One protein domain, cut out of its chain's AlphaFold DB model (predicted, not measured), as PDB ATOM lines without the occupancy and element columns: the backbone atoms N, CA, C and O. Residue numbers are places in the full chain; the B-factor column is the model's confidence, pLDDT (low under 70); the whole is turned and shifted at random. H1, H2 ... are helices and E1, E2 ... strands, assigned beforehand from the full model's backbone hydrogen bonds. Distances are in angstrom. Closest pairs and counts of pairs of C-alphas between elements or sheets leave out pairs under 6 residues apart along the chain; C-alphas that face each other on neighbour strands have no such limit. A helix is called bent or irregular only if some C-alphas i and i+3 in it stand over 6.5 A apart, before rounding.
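This is residues 27 to 170 of the 171 residues of the protein "Serine protease" of Sphingobacterium sp. IITKGP-BTPF85 (UniProt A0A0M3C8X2). A strongly twisted antiparallel sheet of five strands makes the middle of this model, with H1, H2, H4 and H5 gathered toward one end of its strands. Toward the opposite end lie the small helix H3 and long loops, among them most of the stretch from residue 27 to residue 49; residues 61 to 66 stick out as a free loop between H1 and H2. The printed part has 144 residues, with five named helices and five named strands in the order E1 H1 H2 E2 E3 E4 H3 E5 H4 H5, and the sheet runs E1 E2 E5 E4 E3. The class is mixed, helices and strands, though under half of the residues, 63 of the 144, are in named elements. The whole is compact, with a radius of gyration of the C-alphas of 16.3 A and spans of 45 by 38 by 29 A.

Start at C-alpha 27, and pass through residues 27 to 49, which hold no named element. Find C-alpha 50 at (181.477, 202.975, 202.889), where E1 begins; it ends at residue 52. H1, residues 53 to 60, follows at once and is 10.9 A long; H2, residues 71 to 78, is 11.0 A long. E2 takes residues 94 to 99 and 14.0 A, and E3 is residues 111 to 113. Look next for C-alpha 119 at (167.853, 200.588, 194.084): from there E4, the longest strand, runs 18.9 A to residue 126. H3, residues 128 to 132, is irregular, but only just: C-alphas 129 and 132 are 6.9 A apart. E5, residues 144 to 148, is 12.4 A long. H4, the longest helix, runs 13.9 A from residue 149 to 158. H5 takes residues 163 to 169 and ends with C-alpha 169 at (167.098, 203.728, 183.085).

Begin in the sheet, whose edge strands are E1 and E3. E1 and E2 are antiparallel at 165 degrees, with N 51 and O 96 within hydrogen-bond range at 3.0 A. Between E2 and E5, antiparallel at 152 degrees, look at N 97 and O 146, 2.8 A apart. E5 and E4 are antiparallel at 139 degrees, with N 145 and O 125 at 2.8 A. E3 and E4 form a hairpin, antiparallel at 125 degrees, with N 112 and O 121 at 2.9 A. H4 is on the sheet at a height of 8.4 A, over none of the strands, but only just, since 2 of its C-alphas fall on E2; its closest C-alpha pair with E4 is Gly 121 and Ile 149, 4.5 A. H4 and H5 touch as a helical hairpin, closest at the C-alphas of Asp 157 and Gln 163, 5.5 A, with a shallow tilt of 34 degrees, only just short of steep, opposite ways. H1 only grazes the sheet, with residues 53 to 56. H1 and H2 only just touch, with 3 pairs of C-alphas within 8 A, the closest Ile 57 and Lys 74 at 6.6 A; their tilt is steep, 49 degrees. H2 and H4 are close but not clearly touching, with the C-alphas of Ala 76 and Lys 158 closest at 7.6 A. H3 is not on the sheet and touches no helix. In H1, H2, H4 and H5 every O i to N i+4 pair is within hydrogen-bond range; in H3 it is 0 of 1, beside 1 of 2 O i to N i+3 pairs.

The two C-alphas farthest apart, those of Asp 43 and Phe 164, are 47.2 A apart. The printed part has no cut from residue 27 to residue 170. The links H2 to E2, E2 to E3 and H3 to E5 are long. The mean pLDDT of the printed part is 97.3, and no printed residue is under 70.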
ATOM      1  N   SER A  27     167.197 177.897 198.217       96.94
ATOM      2  CA  SER A  27     167.165 178.432 196.846       96.94
ATOM      3  C   SER A  27     165.791 178.958 196.410       96.94
ATOM      4  O   SER A  27     165.446 178.928 195.231       96.94
ATOM      5  N   THR A  28     165.000 179.454 197.364       97.94
ATOM      6  CA  THR A  28     163.738 180.161 197.111       97.94
ATOM      7  C   THR A  28     163.879 181.641 197.451       97.94
ATOM      8  O   THR A  28     164.787 182.035 198.183       97.94
ATOM      9  N   LEU A  29     162.978 182.468 196.915       97.88
ATOM     10  CA  LEU A  29     162.960 183.903 197.185       97.88
ATOM     11  C   LEU A  29     162.772 184.176 198.685       97.88
ATOM     12  O   LEU A  29     161.846 183.652 199.304       97.88
ATOM     13  N   ARG A  30     163.621 185.043 199.242       97.56
ATOM     14  CA  ARG A  30     163.544 185.549 200.619       97.56
ATOM     15  C   ARG A  30     163.775 187.052 200.642       97.56
ATOM     16  O   ARG A  30     164.357 187.610 199.716       97.56
ATOM     17  N   LEU A  31     163.337 187.682 201.727       96.50
ATOM     18  CA  LEU A  31     163.600 189.084 202.026       96.50
ATOM     19  C   LEU A  31     164.346 189.172 203.356       96.50
ATOM     20  O   LEU A  31     164.019 188.464 204.307       96.50
ATOM     21  N   THR A  32     165.324 190.063 203.411       97.44
ATOM     22  CA  THR A  32     166.045 190.449 204.622       97.44
ATOM     23  C   THR A  32     166.126 191.972 204.646       97.44
ATOM     24  O   THR A  32     166.088 192.614 203.594       97.44
ATOM     25  N   PHE A  33     166.160 192.566 205.832       97.19
ATOM     26  CA  PHE A  33     166.173 194.015 205.996       97.19
ATOM     27  C   PHE A  33     167.093 194.408 207.144       97.19
ATOM     28  O   PHE A  33     167.365 193.623 208.049       97.19
ATOM     29  N   GLY A  34     167.584 195.639 207.089       97.31
ATOM     30  CA  GLY A  34     168.568 196.145 208.028       97.31
ATOM     31  C   GLY A  34     168.978 197.562 207.665       97.31
ATOM     32  O   GLY A  34     168.239 198.308 207.018       97.31
ATOM     33  N   ASN A  35     170.178 197.940 208.078       98.25
ATOM     34  CA  ASN A  35     170.734 199.266 207.900       98.25
ATOM     35  C   ASN A  35     172.150 199.188 207.326       98.25
ATOM     36  O   ASN A  35     172.911 198.254 207.587       98.25
ATOM     37  N   ILE A  36     172.525 200.231 206.590       98.38
ATOM     38  CA  ILE A  36     173.922 200.481 206.235       98.38
ATOM     39  C   ILE A  36     174.686 200.753 207.533       98.38
ATOM     40  O   ILE A  36     174.388 201.715 208.245       98.38
ATOM     41  N   LYS A  37     175.643 199.884 207.873       98.12
ATOM     42  CA  LYS A  37     176.256 199.852 209.205       98.12
ATOM     43  C   LYS A  37     177.676 199.297 209.152       98.12
ATOM     44  O   LYS A  37     177.921 198.238 208.585       98.12
ATOM     45  N   GLY A  38     178.609 200.009 209.786       98.12
ATOM     46  CA  GLY A  38     179.974 199.533 210.008       98.12
ATOM     47  C   GLY A  38     180.055 198.511 211.144       98.12
ATOM     48  O   GLY A  38     179.034 198.126 211.717       98.12
ATOM     49  N   TYR A  39     181.257 198.061 211.485       97.94
ATOM     50  CA  TYR A  39     181.490 197.167 212.626       97.94
ATOM     51  C   TYR A  39     182.951 197.209 213.079       97.94
ATOM     52  O   TYR A  39     183.810 197.745 212.378       97.94
ATOM     53  N   SER A  40     183.220 196.653 214.256       97.69
ATOM     54  CA  SER A  40     184.557 196.555 214.842       97.69
ATOM     55  C   SER A  40     184.953 195.080 214.913       97.69
ATOM     56  O   SER A  40     184.464 194.392 215.805       97.69
ATOM     57  N   PRO A  41     185.785 194.573 213.984       95.62
ATOM     58  CA  PRO A  41     186.194 193.166 213.996       95.62
ATOM     59  C   PRO A  41     187.085 192.836 215.199       95.62
ATOM     60  O   PRO A  41     187.034 191.735 215.736       95.62
ATOM     61  N   VAL A  42     187.890 193.804 215.648       95.81
ATOM     62  CA  VAL A  42     188.787 193.679 216.803       95.81
ATOM     63  C   VAL A  42     188.842 194.984 217.596       95.81
ATOM     64  O   VAL A  42     188.391 196.034 217.120       95.81
ATOM     65  N   ASP A  43     189.412 194.920 218.801       97.56
ATOM     66  CA  ASP A  43     189.596 196.079 219.680       97.56
ATOM     67  C   ASP A  43     190.288 197.256 218.968       97.56
ATOM     68  O   ASP A  43     191.136 197.069 218.094       97.56
ATOM     69  N   ALA A  44     189.891 198.477 219.333       97.19
ATOM     70  CA  ALA A  44     190.394 199.740 218.790       97.19
ATOM     71  C   ALA A  44     190.310 199.912 217.253       97.19
ATOM     72  O   ALA A  44     190.945 200.810 216.698       97.19
ATOM     73  N   THR A  45     189.495 199.116 216.548       97.50
ATOM     74  CA  THR A  45     189.256 199.268 215.100       97.50
ATOM     75  C   THR A  45     187.793 199.560 214.790       97.50
ATOM     76  O   THR A  45     186.892 199.143 215.516       97.50
ATOM     77  N   TYR A  46     187.528 200.277 213.696       98.00
ATOM     78  CA  TYR A  46     186.173 200.453 213.173       98.00
ATOM     79  C   TYR A  46     186.178 200.491 211.646       98.00
ATOM     80  O   TYR A  46     186.719 201.412 211.029       98.00
ATOM     81  N   MET A  47     185.531 199.498 211.040       98.00
ATOM     82  CA  MET A  47     185.296 199.418 209.605       98.00
ATOM     83  C   MET A  47     184.087 200.283 209.261       98.00
ATOM     84  O   MET A  47     182.942 199.937 209.563       98.00
ATOM     85  N   LYS A  48     184.346 201.440 208.644       98.12
ATOM     86  CA  LYS A  48     183.292 202.355 208.193       98.12
ATOM     87  C   LYS A  48     182.406 201.679 207.136       98.12
ATOM     88  O   LYS A  48     182.899 200.875 206.350       98.12
ATOM     89  N   PRO A  49     181.115 202.045 207.063       98.00
ATOM     90  CA  PRO A  49     180.177 201.388 206.164       98.00
ATOM     91  C   PRO A  49     180.369 201.701 204.683       98.00
ATOM     92  O   PRO A  49     179.668 201.097 203.893       98.00
ATOM     93  N   PHE A  50     181.244 202.631 204.293       98.69
ATOM     94  CA  PHE A  50     181.477 202.975 202.889       98.69
ATOM     95  C   PHE A  50     182.971 203.022 202.579       98.69
ATOM     96  O   PHE A  50     183.748 203.585 203.355       98.69
ATOM     97  N   THR A  51     183.344 202.493 201.418       98.81
ATOM     98  CA  THR A  51     184.656 202.683 200.782       98.81
ATOM     99  C   THR A  51     184.552 203.722 199.663       98.81
ATOM    100  O   THR A  51     183.447 204.089 199.262       98.81
ATOM    101  N   THR A  52     185.680 204.226 199.157       98.81
ATOM    102  CA  THR A  52     185.707 205.260 198.105       98.81
ATOM    103  C   THR A  52     186.720 204.946 197.006       98.81
ATOM    104  O   THR A  52     187.564 204.062 197.181       98.81
ATOM    105  N   LEU A  53     186.674 205.696 195.897       98.62
ATOM    106  CA  LEU A  53     187.674 205.617 194.823       98.62
ATOM    107  C   LEU A  53     189.097 205.805 195.345       98.62
ATOM    108  O   LEU A  53     189.996 205.090 194.912       98.62
ATOM    109  N   ALA A  54     189.308 206.696 196.321       98.50
ATOM    110  CA  ALA A  54     190.618 206.859 196.949       98.50
ATOM    111  C   ALA A  54     191.194 205.527 197.471       98.50
ATOM    112  O   ALA A  54     192.398 205.307 197.373       98.50
ATOM    113  N   GLY A  55     190.349 204.617 197.967       98.44
ATOM    114  CA  GLY A  55     190.767 203.283 198.401       98.44
ATOM    115  C   GLY A  55     191.243 202.383 197.255       98.44
ATOM    116  O   GLY A  55     192.167 201.597 197.452       98.44
ATOM    117  N   ILE A  56     190.666 202.520 196.056       98.38
ATOM    118  CA  ILE A  56     191.144 201.834 194.842       98.38
ATOM    119  C   ILE A  56     192.542 202.351 194.484       98.38
ATOM    120  O   ILE A  56     193.471 201.561 194.330       98.38
ATOM    121  N   ILE A  57     192.720 203.679 194.448       98.19
ATOM    122  CA  ILE A  57     194.010 204.309 194.122       98.19
ATOM    123  C   ILE A  57     195.094 203.908 195.130       98.19
ATOM    124  O   ILE A  57     196.203 203.552 194.737       98.19
ATOM    125  N   GLN A  58     194.773 203.924 196.428       98.31
ATOM    126  CA  GLN A  58     195.689 203.504 197.491       98.31
ATOM    127  C   GLN A  58     196.169 202.062 197.303       98.31
ATOM    128  O   GLN A  58     197.359 201.804 197.459       98.31
ATOM    129  N   LYS A  59     195.265 201.138 196.950       98.25
ATOM    130  CA  LYS A  59     195.606 199.725 196.746       98.25
ATOM    131  C   LYS A  59     196.403 199.485 195.469       98.25
ATOM    132  O   LYS A  59     197.400 198.779 195.528       98.25
ATOM    133  N   GLY A  60     196.040 200.090 194.339       97.25
ATOM    134  CA  GLY A  60     196.817 199.879 193.108       97.25
ATOM    135  C   GLY A  60     198.195 200.550 193.125       97.25
ATOM    136  O   GLY A  60     199.080 200.147 192.381       97.25
ATOM    137  N   ASN A  61     198.441 201.503 194.032       95.06
ATOM    138  CA  ASN A  61     199.792 202.023 194.277       95.06
ATOM    139  C   ASN A  61     200.723 201.017 194.986       95.06
ATOM    140  O   ASN A  61     201.910 201.303 195.127       95.06
ATOM    141  N   LEU A  62     200.213 199.863 195.436       95.44
ATOM    142  CA  LEU A  62     201.030 198.800 196.028       95.44
ATOM    143  C   LEU A  62     201.846 198.028 194.977       95.44
ATOM    144  O   LEU A  62     202.838 197.407 195.338       95.44
ATOM    145  N   GLY A  63     201.467 198.095 193.693       92.44
ATOM    146  CA  GLY A  63     202.173 197.405 192.606       92.44
ATOM    147  C   GLY A  63     201.907 195.898 192.521       92.44
ATOM    148  O   GLY A  63     202.649 195.195 191.841       92.44
ATOM    149  N   GLU A  64     200.867 195.405 193.198       96.50
ATOM    150  CA  GLU A  64     200.436 194.005 193.138       96.50
ATOM    151  C   GLU A  64     199.445 193.794 191.985       96.50
ATOM    152  O   GLU A  64     198.521 194.594 191.814       96.50
ATOM    153  N   ALA A  65     199.588 192.687 191.249       96.06
ATOM    154  CA  ALA A  65     198.740 192.367 190.095       96.06
ATOM    155  C   ALA A  65     197.241 192.292 190.453       96.06
ATOM    156  O   ALA A  65     196.392 192.752 189.693       96.06
ATOM    157  N   ASP A  66     196.912 191.791 191.648       96.50
ATOM    158  CA  ASP A  66     195.529 191.691 192.141       96.50
ATOM    159  C   ASP A  66     194.866 193.063 192.392       96.50
ATOM    160  O   ASP A  66     193.649 193.142 192.575       96.50
ATOM    161  N   PHE A  67     195.645 194.153 192.421       97.31
ATOM    162  CA  PHE A  67     195.158 195.521 192.632       97.31
ATOM    163  C   PHE A  67     195.253 196.406 191.382       97.31
ATOM    164  O   PHE A  67     195.079 197.625 191.489       97.31
ATOM    165  N   GLU A  68     195.508 195.826 190.210       97.00
ATOM    166  CA  GLU A  68     195.455 196.561 188.948       97.00
ATOM    167  C   GLU A  68     194.039 197.089 188.662       97.00
ATOM    168  O   GLU A  68     193.025 196.443 188.934       97.00
ATOM    169  N   TYR A  69     193.967 198.302 188.110       96.06
ATOM    170  CA  TYR A  69     192.719 198.956 187.725       96.06
ATOM    171  C   TYR A  69     192.930 199.822 186.464       96.06
ATOM    172  O   TYR A  69     194.055 200.265 186.216       96.06
ATOM    173  N   PRO A  70     191.878 200.105 185.665       96.06
ATOM    174  CA  PRO A  70     191.985 200.960 184.478       96.06
ATOM    175  C   PRO A  70     192.539 202.363 184.781       96.06
ATOM    176  O   PRO A  70     192.060 203.049 185.687       96.06
ATOM    177  N   ALA A  71     193.532 202.824 184.012       96.00
ATOM    178  CA  ALA A  71     194.228 204.096 184.252       96.00
ATOM    179  C   ALA A  71     193.293 205.326 184.215       96.00
ATOM    180  O   ALA A  71     193.548 206.352 184.859       96.00
ATOM    181  N   GLU A  72     192.175 205.209 183.505       97.31
ATOM    182  CA  GLU A  72     191.090 206.181 183.418       97.31
ATOM    183  C   GLU A  72     190.496 206.491 184.797       97.31
ATOM    184  O   GLU A  72     190.165 207.645 185.068       97.31
ATOM    185  N   ILE A  73     190.439 205.511 185.710       98.00
ATOM    186  CA  ILE A  73     189.927 205.701 187.076       98.00
ATOM    187  C   ILE A  73     190.807 206.685 187.847       98.00
ATOM    188  O   ILE A  73     190.294 207.611 188.479       98.00
ATOM    189  N   LYS A  74     192.136 206.528 187.769       97.56
ATOM    190  CA  LYS A  74     193.081 207.451 188.418       97.56
ATOM    191  C   LYS A  74     192.963 208.850 187.833       97.56
ATOM    192  O   LYS A  74     192.815 209.808 188.587       97.56
ATOM    193  N   THR A  75     192.946 208.955 186.505       98.06
ATOM    194  CA  THR A  75     192.803 210.237 185.801       98.06
ATOM    195  C   THR A  75     191.508 210.950 186.199       98.06
ATOM    196  O   THR A  75     191.510 212.145 186.499       98.06
ATOM    197  N   ALA A  76     190.386 210.228 186.251       97.94
ATOM    198  CA  ALA A  76     189.102 210.784 186.659       97.94
ATOM    199  C   ALA A  76     189.102 211.218 188.136       97.94
ATOM    200  O   ALA A  76     188.545 212.269 188.462       97.94
ATOM    201  N   TRP A  77     189.755 210.462 189.021       98.19
ATOM    202  CA  TRP A  77     189.857 210.792 190.443       98.19
ATOM    203  C   TRP A  77     190.758 212.002 190.732       98.19
ATOM    204  O   TRP A  77     190.396 212.855 191.553       98.19
ATOM    205  N   GLU A  78     191.894 212.120 190.039       98.00
ATOM    206  CA  GLU A  78     192.804 213.272 190.124       98.00
ATOM    207  C   GLU A  78     192.123 214.554 189.627       98.00
ATOM    208  O   GLU A  78     192.172 215.583 190.303       98.00
ATOM    209  N   ASN A  79     191.382 214.465 188.520       98.19
ATOM    210  CA  ASN A  79     190.622 215.582 187.949       98.19
ATOM    211  C   ASN A  79     189.295 215.873 188.668       98.19
ATOM    212  O   ASN A  79     188.562 216.769 188.250       98.19
ATOM    213  N   LYS A  80     188.950 215.116 189.720       97.69
ATOM    214  CA  LYS A  80     187.661 215.218 190.430       97.69
ATOM    215  C   LYS A  80     186.449 215.117 189.494       97.69
ATOM    216  O   LYS A  80     185.405 215.720 189.746       97.69
ATOM    217  N   ASN A  81     186.560 214.317 188.433       97.69
ATOM    218  CA  ASN A  81     185.489 214.044 187.475       97.69
ATOM    219  C   ASN A  81     184.469 213.048 188.060       97.69
ATOM    220  O   ASN A  81     184.295 211.926 187.583       97.69
ATOM    221  N   PHE A  82     183.819 213.446 189.152       97.94
ATOM    222  CA  PHE A  82     182.873 212.613 189.896       97.94
ATOM    223  C   PHE A  82     181.425 212.823 189.470       97.94
ATOM    224  O   PHE A  82     180.598 211.950 189.701       97.94
ATOM    225  N   GLY A  83     181.100 213.969 188.864       96.12
ATOM    226  CA  GLY A  83     179.734 214.300 188.459       96.12
ATOM    227  C   GLY A  83     178.723 214.224 189.620       96.12
ATOM    228  O   GLY A  83     179.075 214.533 190.763       96.12
ATOM    229  N   PRO A  84     177.466 213.814 189.360       96.38
ATOM    230  CA  PRO A  84     176.427 213.713 190.388       96.38
ATOM    231  C   PRO A  84     176.603 212.510 191.334       96.38
ATOM    232  O   PRO A  84     175.874 212.394 192.316       96.38
ATOM    233  N   TYR A  85     177.563 211.621 191.068       98.19
ATOM    234  CA  TYR A  85     177.751 210.362 191.799       98.19
ATOM    235  C   TYR A  85     178.532 210.527 193.115       98.19
ATOM    236  O   TYR A  85     178.664 209.580 193.892       98.19
ATOM    237  N   ILE A  86     179.043 211.729 193.393       97.94
ATOM    238  CA  ILE A  86     179.749 212.046 194.638       97.94
ATOM    239  C   ILE A  86     178.833 211.912 195.861       97.94
ATOM    240  O   ILE A  86     177.719 212.441 195.912       97.94
ATOM    241  N   LYS A  87     179.341 211.274 196.918       97.31
ATOM    242  CA  LYS A  87     178.731 211.333 198.248       97.31
ATOM    243  C   LYS A  87     179.367 212.478 199.028       97.31
ATOM    244  O   LYS A  87     180.531 212.391 199.414       97.31
ATOM    245  N   LYS A  88     178.599 213.543 199.281       95.94
ATOM    246  CA  LYS A  88     179.087 214.781 199.923       95.94
ATOM    247  C   LYS A  88     179.845 214.524 201.225       95.94
ATOM    248  O   LYS A  88     180.902 215.106 201.429       95.94
ATOM    249  N   GLU A  89     179.359 213.617 202.070       96.81
ATOM    250  CA  GLU A  89     179.994 213.329 203.365       96.81
ATOM    251  C   GLU A  89     181.332 212.585 203.230       96.81
ATOM    252  O   GLU A  89     182.109 212.559 204.180       96.81
ATOM    253  N   LEU A  90     181.596 211.962 202.077       96.88
ATOM    254  CA  LEU A  90     182.871 211.305 201.775       96.88
ATOM    255  C   LEU A  90     183.811 212.197 200.956       96.88
ATOM    256  O   LEU A  90     184.999 211.904 200.887       96.88
ATOM    257  N   ASN A  91     183.283 213.260 200.339       97.25
ATOM    258  CA  ASN A  91     183.982 214.075 199.345       97.25
ATOM    259  C   ASN A  91     184.625 213.232 198.217       97.25
ATOM    260  O   ASN A  91     185.704 213.550 197.718       97.25
ATOM    261  N   ASP A  92     183.973 212.123 197.859       98.56
ATOM    262  CA  ASP A  92     184.441 211.141 196.877       98.56
ATOM    263  C   ASP A  92     183.251 210.308 196.353       98.56
ATOM    264  O   ASP A  92     182.144 210.364 196.909       98.56
ATOM    265  N   VAL A  93     183.463 209.523 195.294       98.62
ATOM    266  CA  VAL A  93     182.492 208.519 194.833       98.62
ATOM    267  C   VAL A  93     182.576 207.300 195.766       98.62
ATOM    268  O   VAL A  93     183.664 206.737 195.940       98.62
ATOM    269  N   PRO A  94     181.465 206.891 196.405       98.75
ATOM    270  CA  PRO A  94     181.432 205.679 197.218       98.75
ATOM    271  C   PRO A  94     181.512 204.449 196.317       98.75
ATOM    272  O   PRO A  94     180.825 204.423 195.306       98.75
ATOM    273  N   VAL A  95     182.301 203.440 196.690       98.88
ATOM    274  CA  VAL A  95     182.530 202.232 195.872       98.88
ATOM    275  C   VAL A  95     181.707 201.055 196.388       98.88
ATOM    276  O   VAL A  95     180.829 200.544 195.693       98.88
ATOM    277  N   ASN A  96     181.952 200.624 197.623       98.88
ATOM    278  CA  ASN A  96     181.197 199.555 198.268       98.88
ATOM    279  C   ASN A  96     180.609 200.025 199.593       98.88
ATOM    280  O   ASN A  96     181.069 201.005 200.187       98.88
ATOM    281  N   MET A  97     179.612 199.279 200.061       98.75
ATOM    282  CA  MET A  97     178.962 199.499 201.338       98.75
ATOM    283  C   MET A  97     178.855 198.225 202.180       98.75
ATOM    284  O   MET A  97     178.680 197.129 201.646       98.75
ATOM    285  N   LEU A  98     178.903 198.401 203.501       98.75
ATOM    286  CA  LEU A  98     178.566 197.387 204.497       98.75
ATOM    287  C   LEU A  98     177.159 197.620 205.041       98.75
ATOM    288  O   LEU A  98     176.772 198.750 205.356       98.75
ATOM    289  N   TYR A  99     176.418 196.535 205.220       98.62
ATOM    290  CA  TYR A  99     175.076 196.553 205.790       98.62
ATOM    291  C   TYR A  99     174.808 195.260 206.570       98.62
ATOM    292  O   TYR A  99     175.404 194.223 206.292       98.62
ATOM    293  N   ASN A 100     173.964 195.324 207.600       97.94
ATOM    294  CA  ASN A 100     173.726 194.216 208.538       97.94
ATOM    295  C   ASN A 100     172.524 193.341 208.137       97.94
ATOM    296  O   ASN A 100     171.714 192.971 208.979       97.94
ATOM    297  N   MET A 101     172.381 193.040 206.850       97.44
ATOM    298  CA  MET A 101     171.382 192.071 206.401       97.44
ATOM    299  C   MET A 101     171.935 190.644 206.488       97.44
ATOM    300  O   MET A 101     173.141 190.432 206.628       97.44
ATOM    301  N   ASP A 102     171.037 189.664 206.450       97.06
ATOM    302  CA  ASP A 102     171.389 188.245 206.498       97.06
ATOM    303  C   ASP A 102     171.411 187.664 205.081       97.06
ATOM    304  O   ASP A 102     170.365 187.418 204.476       97.06
ATOM    305  N   THR A 103     172.614 187.531 204.522       97.81
ATOM    306  CA  THR A 103     172.841 186.979 203.184       97.81
ATOM    307  C   THR A 103     173.715 185.731 203.242       97.81
ATOM    308  O   THR A 103     174.484 185.516 204.184       97.81
ATOM    309  N   THR A 104     173.621 184.910 202.197       97.38
ATOM    310  CA  THR A 104     174.462 183.732 201.970       97.38
ATOM    311  C   THR A 104     174.689 183.490 200.470       97.38
ATOM    312  O   THR A 104     174.327 184.319 199.627       97.38
ATOM    313  N   GLY A 105     175.332 182.377 200.115       96.50
ATOM    314  CA  GLY A 105     175.447 181.914 198.737       96.50
ATOM    315  C   GLY A 105     174.071 181.843 198.069       96.50
ATOM    316  O   GLY A 105     173.126 181.283 198.615       96.50
ATOM    317  N   GLY A 106     173.957 182.446 196.884       96.94
ATOM    318  CA  GLY A 106     172.684 182.636 196.176       96.94
ATOM    319  C   GLY A 106     172.140 184.066 196.238       96.94
ATOM    320  O   GLY A 106     171.328 184.430 195.394       96.94
ATOM    321  N   ASN A 107     172.626 184.916 197.154       98.25
ATOM    322  CA  ASN A 107     172.270 186.339 197.181       98.25
ATOM    323  C   ASN A 107     173.128 187.220 196.253       98.25
ATOM    324  O   ASN A 107     172.877 188.426 196.172       98.25
ATOM    325  N   SER A 108     174.152 186.694 195.576       98.25
ATOM    326  CA  SER A 108     174.954 187.473 194.618       98.25
ATOM    327  C   SER A 108     174.059 188.078 193.530       98.25
ATOM    328  O   SER A 108     173.237 187.383 192.941       98.25
ATOM    329  N   GLY A 109     174.188 189.383 193.289       98.44
ATOM    330  CA  GLY A 109     173.333 190.130 192.365       98.44
ATOM    331  C   GLY A 109     172.005 190.615 192.959       98.44
ATOM    332  O   GLY A 109     171.242 191.271 192.255       98.44
ATOM    333  N   SER A 110     171.708 190.333 194.235       98.69
ATOM    334  CA  SER A 110     170.452 190.788 194.853       98.69
ATOM    335  C   SER A 110     170.384 192.322 194.911       98.69
ATOM    336  O   SER A 110     171.373 192.953 195.306       98.69
ATOM    337  N   PRO A 111     169.233 192.933 194.574       98.56
ATOM    338  CA  PRO A 111     169.053 194.374 194.678       98.56
ATOM    339  C   PRO A 111     169.009 194.808 196.146       98.56
ATOM    340  O   PRO A 111     168.252 194.261 196.948       98.56
ATOM    341  N   ILE A 112     169.795 195.826 196.491       98.75
ATOM    342  CA  ILE A 112     169.730 196.510 197.783       98.75
ATOM    343  C   ILE A 112     168.854 197.741 197.585       98.75
ATOM    344  O   ILE A 112     169.173 198.592 196.755       98.75
ATOM    345  N   MET A 113     167.758 197.838 198.336       98.62
ATOM    346  CA  MET A 113     166.768 198.907 198.186       98.62
ATOM    347  C   MET A 113     166.722 199.816 199.415       98.62
ATOM    348  O   MET A 113     166.975 199.374 200.539       98.62
ATOM    349  N   ASN A 114     166.385 201.090 199.210       98.31
ATOM    350  CA  ASN A 114     166.087 202.012 200.303       98.31
ATOM    351  C   ASN A 114     164.647 201.836 200.828       98.31
ATOM    352  O   ASN A 114     163.893 200.975 200.374       98.31
ATOM    353  N   ALA A 115     164.248 202.681 201.783       98.00
ATOM    354  CA  ALA A 115     162.919 202.646 202.400       98.00
ATOM    355  C   ALA A 115     161.748 202.894 201.422       98.00
ATOM    356  O   ALA A 115     160.603 202.622 201.775       98.00
ATOM    357  N   TYR A 116     162.028 203.393 200.217       98.00
ATOM    358  CA  TYR A 116     161.052 203.666 199.163       98.00
ATOM    359  C   TYR A 116     161.074 202.616 198.040       98.00
ATOM    360  O   TYR A 116     160.350 202.759 197.060       98.00
ATOM    361  N   GLY A 117     161.879 201.554 198.173       97.38
ATOM    362  CA  GLY A 117     162.015 200.519 197.145       97.38
ATOM    363  C   GLY A 117     162.922 200.912 195.976       97.38
ATOM    364  O   GLY A 117     162.934 200.226 194.958       97.38
ATOM    365  N   GLU A 118     163.691 201.995 196.098       98.19
ATOM    366  CA  GLU A 118     164.623 202.438 195.059       98.19
ATOM    367  C   GLU A 118     165.966 201.711 195.213       98.19
ATOM    368  O   GLU A 118     166.463 201.545 196.332       98.19
ATOM    369  N   LEU A 119     166.568 201.288 194.097       98.38
ATOM    370  CA  LEU A 119     167.853 200.588 194.084       98.38
ATOM    371  C   LEU A 119     168.983 201.514 194.557       98.38
ATOM    372  O   LEU A 119     169.237 202.556 193.958       98.38
ATOM    373  N   ILE A 120     169.704 201.099 195.595       98.50
ATOM    374  CA  ILE A 120     170.869 201.820 196.130       98.50
ATOM    375  C   ILE A 120     172.172 201.035 196.004       98.50
ATOM    376  O   ILE A 120     173.251 201.598 196.182       98.50
ATOM    377  N   GLY A 121     172.101 199.750 195.667       98.62
ATOM    378  CA  GLY A 121     173.281 198.934 195.433       98.62
ATOM    379  C   GLY A 121     172.951 197.516 195.008       98.62
ATOM    380  O   GLY A 121     171.787 197.130 194.910       98.62
ATOM    381  N   VAL A 122     173.997 196.733 194.776       98.81
ATOM    382  CA  VAL A 122     173.890 195.327 194.375       98.81
ATOM    383  C   VAL A 122     174.761 194.490 195.301       98.81
ATOM    384  O   VAL A 122     175.953 194.761 195.448       98.81
ATOM    385  N   ASN A 123     174.170 193.489 195.954       98.81
ATOM    386  CA  ASN A 123     174.902 192.575 196.826       98.81
ATOM    387  C   ASN A 123     175.888 191.731 196.013       98.81
ATOM    388  O   ASN A 123     175.514 191.195 194.969       98.81
ATOM    389  N   PHE A 124     177.100 191.527 196.524       98.69
ATOM    390  CA  PHE A 124     178.038 190.595 195.898       98.69
ATOM    391  C   PHE A 124     178.767 189.678 196.879       98.69
ATOM    392  O   PHE A 124     179.157 188.592 196.456       98.69
ATOM    393  N   ASP A 125     178.907 190.047 198.156       98.38
ATOM    394  CA  ASP A 125     179.699 189.250 199.102       98.38
ATOM    395  C   ASP A 125     179.308 189.481 200.576       98.38
ATOM    396  O   ASP A 125     178.312 190.142 200.885       98.38
ATOM    397  N   ARG A 126     180.088 188.917 201.502       97.69
ATOM    398  CA  ARG A 126     179.988 189.052 202.958       97.69
ATOM    399  C   ARG A 126     181.357 189.361 203.558       97.69
ATOM    400  O   ARG A 126     182.387 188.998 203.001       97.69
ATOM    401  N   SER A 127     181.379 190.038 204.704       96.88
ATOM    402  CA  SER A 127     182.622 190.250 205.447       96.88
ATOM    403  C   SER A 127     183.206 188.927 205.944       96.88
ATOM    404  O   SER A 127     182.497 187.935 206.104       96.88
ATOM    405  N   TYR A 128     184.507 188.924 206.237       96.00
ATOM    406  CA  TYR A 128     185.205 187.737 206.730       96.00
ATOM    407  C   TYR A 128     184.540 187.137 207.981       96.00
ATOM    408  O   TYR A 128     184.250 185.941 208.020       96.00
ATOM    409  N   ASP A 129     184.202 187.973 208.967       93.81
ATOM    410  CA  ASP A 129     183.538 187.530 210.199       93.81
ATOM    411  C   ASP A 129     182.110 187.005 209.966       93.81
ATOM    412  O   ASP A 129     181.569 186.279 210.794       93.81
ATOM    413  N   ALA A 130     181.496 187.328 208.824       93.81
ATOM    414  CA  ALA A 130     180.163 186.870 208.444       93.81
ATOM    415  C   ALA A 130     180.158 185.498 207.741       93.81
ATOM    416  O   ALA A 130     179.095 184.997 207.374       93.81
ATOM    417  N   THR A 131     181.314 184.851 207.566       92.31
ATOM    418  CA  THR A 131     181.402 183.491 206.996       92.31
ATOM    419  C   THR A 131     180.671 182.437 207.837       92.31
ATOM    420  O   THR A 131     180.263 181.407 207.309       92.31
ATOM    421  N   ILE A 132     180.437 182.712 209.125       94.19
ATOM    422  CA  ILE A 132     179.681 181.848 210.043       94.19
ATOM    423  C   ILE A 132     178.154 182.024 209.946       94.19
ATOM    424  O   ILE A 132     177.420 181.233 210.542       94.19
ATOM    425  N   ASN A 133     177.655 183.013 209.188       93.56
ATOM    426  CA  ASN A 133     176.225 183.358 209.136       93.56
ATOM    427  C   ASN A 133     175.324 182.184 208.733       93.56
ATOM    428  O   ASN A 133     174.181 182.124 209.170       93.56
ATOM    429  N   ASP A 134     175.853 181.227 207.968       93.19
ATOM    430  CA  ASP A 134     175.116 180.029 207.542       93.19
ATOM    431  C   ASP A 134     174.729 179.123 208.730       93.19
ATOM    432  O   ASP A 134     173.858 178.264 208.609       93.19
ATOM    433  N   PHE A 135     175.356 179.332 209.892       91.38
ATOM    434  CA  PHE A 135     175.070 178.642 211.148       91.38
ATOM    435  C   PHE A 135     174.554 179.585 212.237       91.38
ATOM    436  O   PHE A 135     173.668 179.209 213.007       91.38
ATOM    437  N   ALA A 136     175.127 180.788 212.341       91.31
ATOM    438  CA  ALA A 136     174.766 181.767 213.356       91.31
ATOM    439  C   ALA A 136     175.004 183.195 212.859       91.31
ATOM    440  O   ALA A 136     176.134 183.589 212.583       91.31
ATOM    441  N   TRP A 137     173.936 183.985 212.811       94.94
ATOM    442  CA  TRP A 137     174.003 185.411 212.504       94.94
ATOM    443  C   TRP A 137     174.125 186.249 213.787       94.94
ATOM    444  O   TRP A 137     173.482 185.943 214.797       94.94
ATOM    445  N   ASN A 138     174.914 187.329 213.761       95.00
ATOM    446  CA  ASN A 138     175.018 188.278 214.872       95.00
ATOM    447  C   ASN A 138     175.244 189.721 214.395       95.00
ATOM    448  O   ASN A 138     176.183 190.013 213.657       95.00
ATOM    449  N   ASP A 139     174.454 190.661 214.915       95.81
ATOM    450  CA  ASP A 139     174.558 192.085 214.567       95.81
ATOM    451  C   ASP A 139     175.942 192.704 214.856       95.81
ATOM    452  O   ASP A 139     176.331 193.683 214.207       95.81
ATOM    453  N   SER A 140     176.715 192.151 215.796       95.25
ATOM    454  CA  SER A 140     178.034 192.686 216.150       95.25
ATOM    455  C   SER A 140     179.080 192.513 215.044       95.25
ATOM    456  O   SER A 140     179.936 193.387 214.909       95.25
ATOM    457  N   TYR A 141     178.986 191.460 214.223       94.94
ATOM    458  CA  TYR A 141     180.004 191.126 213.216       94.94
ATOM    459  C   TYR A 141     179.460 190.822 211.812       94.94
ATOM    460  O   TYR A 141     180.175 191.009 210.827       94.94
ATOM    461  N   SER A 142     178.202 190.397 211.673       97.69
ATOM    462  CA  SER A 142     177.642 189.979 210.386       97.69
ATOM    463  C   SER A 142     177.416 191.179 209.465       97.69
ATOM    464  O   SER A 142     176.537 192.008 209.720       97.69
ATOM    465  N   ARG A 143     178.188 191.296 208.380       98.38
ATOM    466  CA  ARG A 143     177.971 192.305 207.333       98.38
ATOM    467  C   ARG A 143     177.933 191.669 205.952       98.38
ATOM    468  O   ARG A 143     178.821 190.907 205.583       98.38
ATOM    469  N   SER A 144     176.937 192.054 205.173       98.56
ATOM    470  CA  SER A 144     176.915 191.860 203.728       98.56
ATOM    471  C   SER A 144     177.672 193.003 203.048       98.56
ATOM    472  O   SER A 144     177.773 194.109 203.592       98.56
ATOM    473  N   ILE A 145     178.199 192.737 201.857       98.81
ATOM    474  CA  ILE A 145     178.959 193.681 201.042       98.81
ATOM    475  C   ILE A 145     178.214 193.895 199.726       98.81
ATOM    476  O   ILE A 145     177.894 192.953 198.998       98.81
ATOM    477  N   GLY A 146     177.931 195.160 199.429       98.81
ATOM    478  CA  GLY A 146     177.282 195.573 198.193       98.81
ATOM    479  C   GLY A 146     178.079 196.648 197.476       98.81
ATOM    480  O   GLY A 146     178.747 197.461 198.114       98.81
ATOM    481  N   VAL A 147     178.011 196.672 196.150       98.94
ATOM    482  CA  VAL A 147     178.500 197.808 195.365       98.94
ATOM    483  C   VAL A 147     177.478 198.939 195.445       98.94
ATOM    484  O   VAL A 147     176.274 198.697 195.357       98.94
ATOM    485  N   ASP A 148     177.949 200.166 195.669       98.88
ATOM    486  CA  ASP A 148     177.094 201.353 195.679       98.88
ATOM    487  C   ASP A 148     176.638 201.662 194.257       98.88
ATOM    488  O   ASP A 148     177.453 201.691 193.330       98.88
ATOM    489  N   ILE A 149     175.338 201.900 194.067       98.69
ATOM    490  CA  ILE A 149     174.794 202.125 192.723       98.69
ATOM    491  C   ILE A 149     175.434 203.345 192.053       98.69
ATOM    492  O   ILE A 149     175.609 203.360 190.838       98.69
ATOM    493  N   ARG A 150     175.881 204.339 192.834       98.62
ATOM    494  CA  ARG A 150     176.595 205.505 192.303       98.62
ATOM    495  C   ARG A 150     177.921 205.130 191.661       98.62
ATOM    496  O   ARG A 150     178.270 205.746 190.666       98.62
ATOM    497  N   TYR A 151     178.636 204.130 192.180       98.88
ATOM    498  CA  TYR A 151     179.862 203.645 191.545       98.88
ATOM    499  C   TYR A 151     179.569 202.948 190.223       98.88
ATOM    500  O   TYR A 151     180.229 203.236 189.233       98.88
ATOM    501  N   VAL A 152     178.550 202.083 190.190       98.62
ATOM    502  CA  VAL A 152     178.134 201.384 188.962       98.62
ATOM    503  C   VAL A 152     177.789 202.394 187.865       98.62
ATOM    504  O   VAL A 152     178.281 202.290 186.745       98.62
ATOM    505  N   LEU A 153     176.999 203.413 188.208       98.50
ATOM    506  CA  LEU A 153     176.615 204.476 187.281       98.50
ATOM    507  C   LEU A 153     177.790 205.391 186.909       98.50
ATOM    508  O   LEU A 153     177.902 205.797 185.756       98.50
ATOM    509  N   TRP A 154     178.687 205.689 187.853       98.56
ATOM    510  CA  TRP A 154     179.897 206.466 187.584       98.56
ATOM    511  C   TRP A 154     180.840 205.741 186.623       98.56
ATOM    512  O   TRP A 154     181.361 206.383 185.718       98.56
ATOM    513  N   VAL A 155     181.033 204.426 186.770       98.56
ATOM    514  CA  VAL A 155     181.821 203.617 185.826       98.56
ATOM    515  C   VAL A 155     181.168 203.652 184.445       98.56
ATOM    516  O   VAL A 155     181.825 204.033 183.478       98.56
ATOM    517  N   ALA A 156     179.864 203.375 184.364       98.12
ATOM    518  CA  ALA A 156     179.130 203.409 183.102       98.12
ATOM    519  C   ALA A 156     179.239 204.775 182.396       98.12
ATOM    520  O   ALA A 156     179.497 204.833 181.200       98.12
ATOM    521  N   ASP A 157     179.090 205.889 183.115       97.81
ATOM    522  CA  ASP A 157     179.166 207.235 182.536       97.81
ATOM    523  C   ASP A 157     180.611 207.685 182.252       97.81
ATOM    524  O   ASP A 157     180.932 208.094 181.138       97.81
ATOM    525  N   LYS A 158     181.493 207.641 183.253       97.31
ATOM    526  CA  LYS A 158     182.802 208.316 183.220       97.31
ATOM    527  C   LYS A 158     183.949 207.457 182.718       97.31
ATOM    528  O   LYS A 158     184.968 208.030 182.337       97.31
ATOM    529  N   ILE A 159     183.800 206.137 182.732       97.69
ATOM    530  CA  ILE A 159     184.845 205.199 182.312       97.69
ATOM    531  C   ILE A 159     184.443 204.529 180.996       97.69
ATOM    532  O   ILE A 159     185.176 204.624 180.015       97.69
ATOM    533  N   ASP A 160     183.241 203.957 180.936       97.12
ATOM    534  CA  ASP A 160     182.815 203.123 179.804       97.12
ATOM    535  C   ASP A 160     182.100 203.899 178.687       97.12
ATOM    536  O   ASP A 160     181.854 203.350 177.614       97.12
ATOM    537  N   ASN A 161     181.773 205.179 178.901       95.56
ATOM    538  CA  ASN A 161     181.017 206.013 177.952       95.56
ATOM    539  C   ASN A 161     179.668 205.378 177.536       95.56
ATOM    540  O   ASN A 161     179.252 205.413 176.376       95.56
ATOM    541  N   ALA A 162     178.975 204.782 178.506       97.69
ATOM    542  CA  ALA A 162     177.727 204.048 178.352       97.69
ATOM    543  C   ALA A 162     176.480 204.882 178.704       97.69
ATOM    544  O   ALA A 162     175.502 204.368 179.248       97.69
ATOM    545  N   GLN A 163     176.460 206.176 178.361       96.25
ATOM    546  CA  GLN A 163     175.336 207.085 178.656       96.25
ATOM    547  C   GLN A 163     173.994 206.620 178.065       96.25
ATOM    548  O   GLN A 163     172.932 207.010 178.548       96.25
ATOM    549  N   PHE A 164     174.017 205.767 177.039       97.12
ATOM    550  CA  PHE A 164     172.810 205.168 176.471       97.12
ATOM    551  C   PHE A 164     172.074 204.251 177.462       97.12
ATOM    552  O   PHE A 164     170.845 204.254 177.462       97.12
ATOM    553  N   ILE A 165     172.794 203.544 178.344       97.19
ATOM    554  CA  ILE A 165     172.203 202.716 179.406       97.19
ATOM    555  C   ILE A 165     171.577 203.594 180.492       97.19
ATOM    556  O   ILE A 165     170.474 203.319 180.955       97.19
ATOM    557  N   LEU A 166     172.239 204.692 180.865       96.44
ATOM    558  CA  LEU A 166     171.693 205.643 181.840       96.44
ATOM    559  C   LEU A 166     170.380 206.253 181.329       96.44
ATOM    560  O   LEU A 166     169.384 206.303 182.050       96.44
ATOM    561  N   LYS A 167     170.345 206.612 180.039       97.25
ATOM    562  CA  LYS A 167     169.133 207.093 179.374       97.25
ATOM    563  C   LYS A 167     168.012 206.049 179.368       97.25
ATOM    564  O   LYS A 167     166.855 206.426 179.530       97.25
ATOM    565  N   GLU A 168     168.332 204.772 179.171       97.44
ATOM    566  CA  GLU A 168     167.353 203.677 179.239       97.44
ATOM    567  C   GLU A 168     166.741 203.544 180.641       97.44
ATOM    568  O   GLU A 168     165.534 203.352 180.770       97.44
ATOM    569  N   MET A 169     167.550 203.726 181.689       96.06
ATOM    570  CA  MET A 169     167.098 203.728 183.085       96.06
ATOM    571  C   MET A 169     166.298 204.986 183.469       96.06
ATOM    572  O   MET A 169     165.637 204.990 184.506       96.06
ATOM    573  N   GLY A 170     166.334 206.040 182.644       94.75
ATOM    574  CA  GLY A 170     165.598 207.284 182.873       94.75
ATOM    575  C   GLY A 170     166.197 208.182 183.960       94.75
ATOM    576  O   GLY A 170     165.448 208.915 184.609       94.75
TER     577      GLY A 170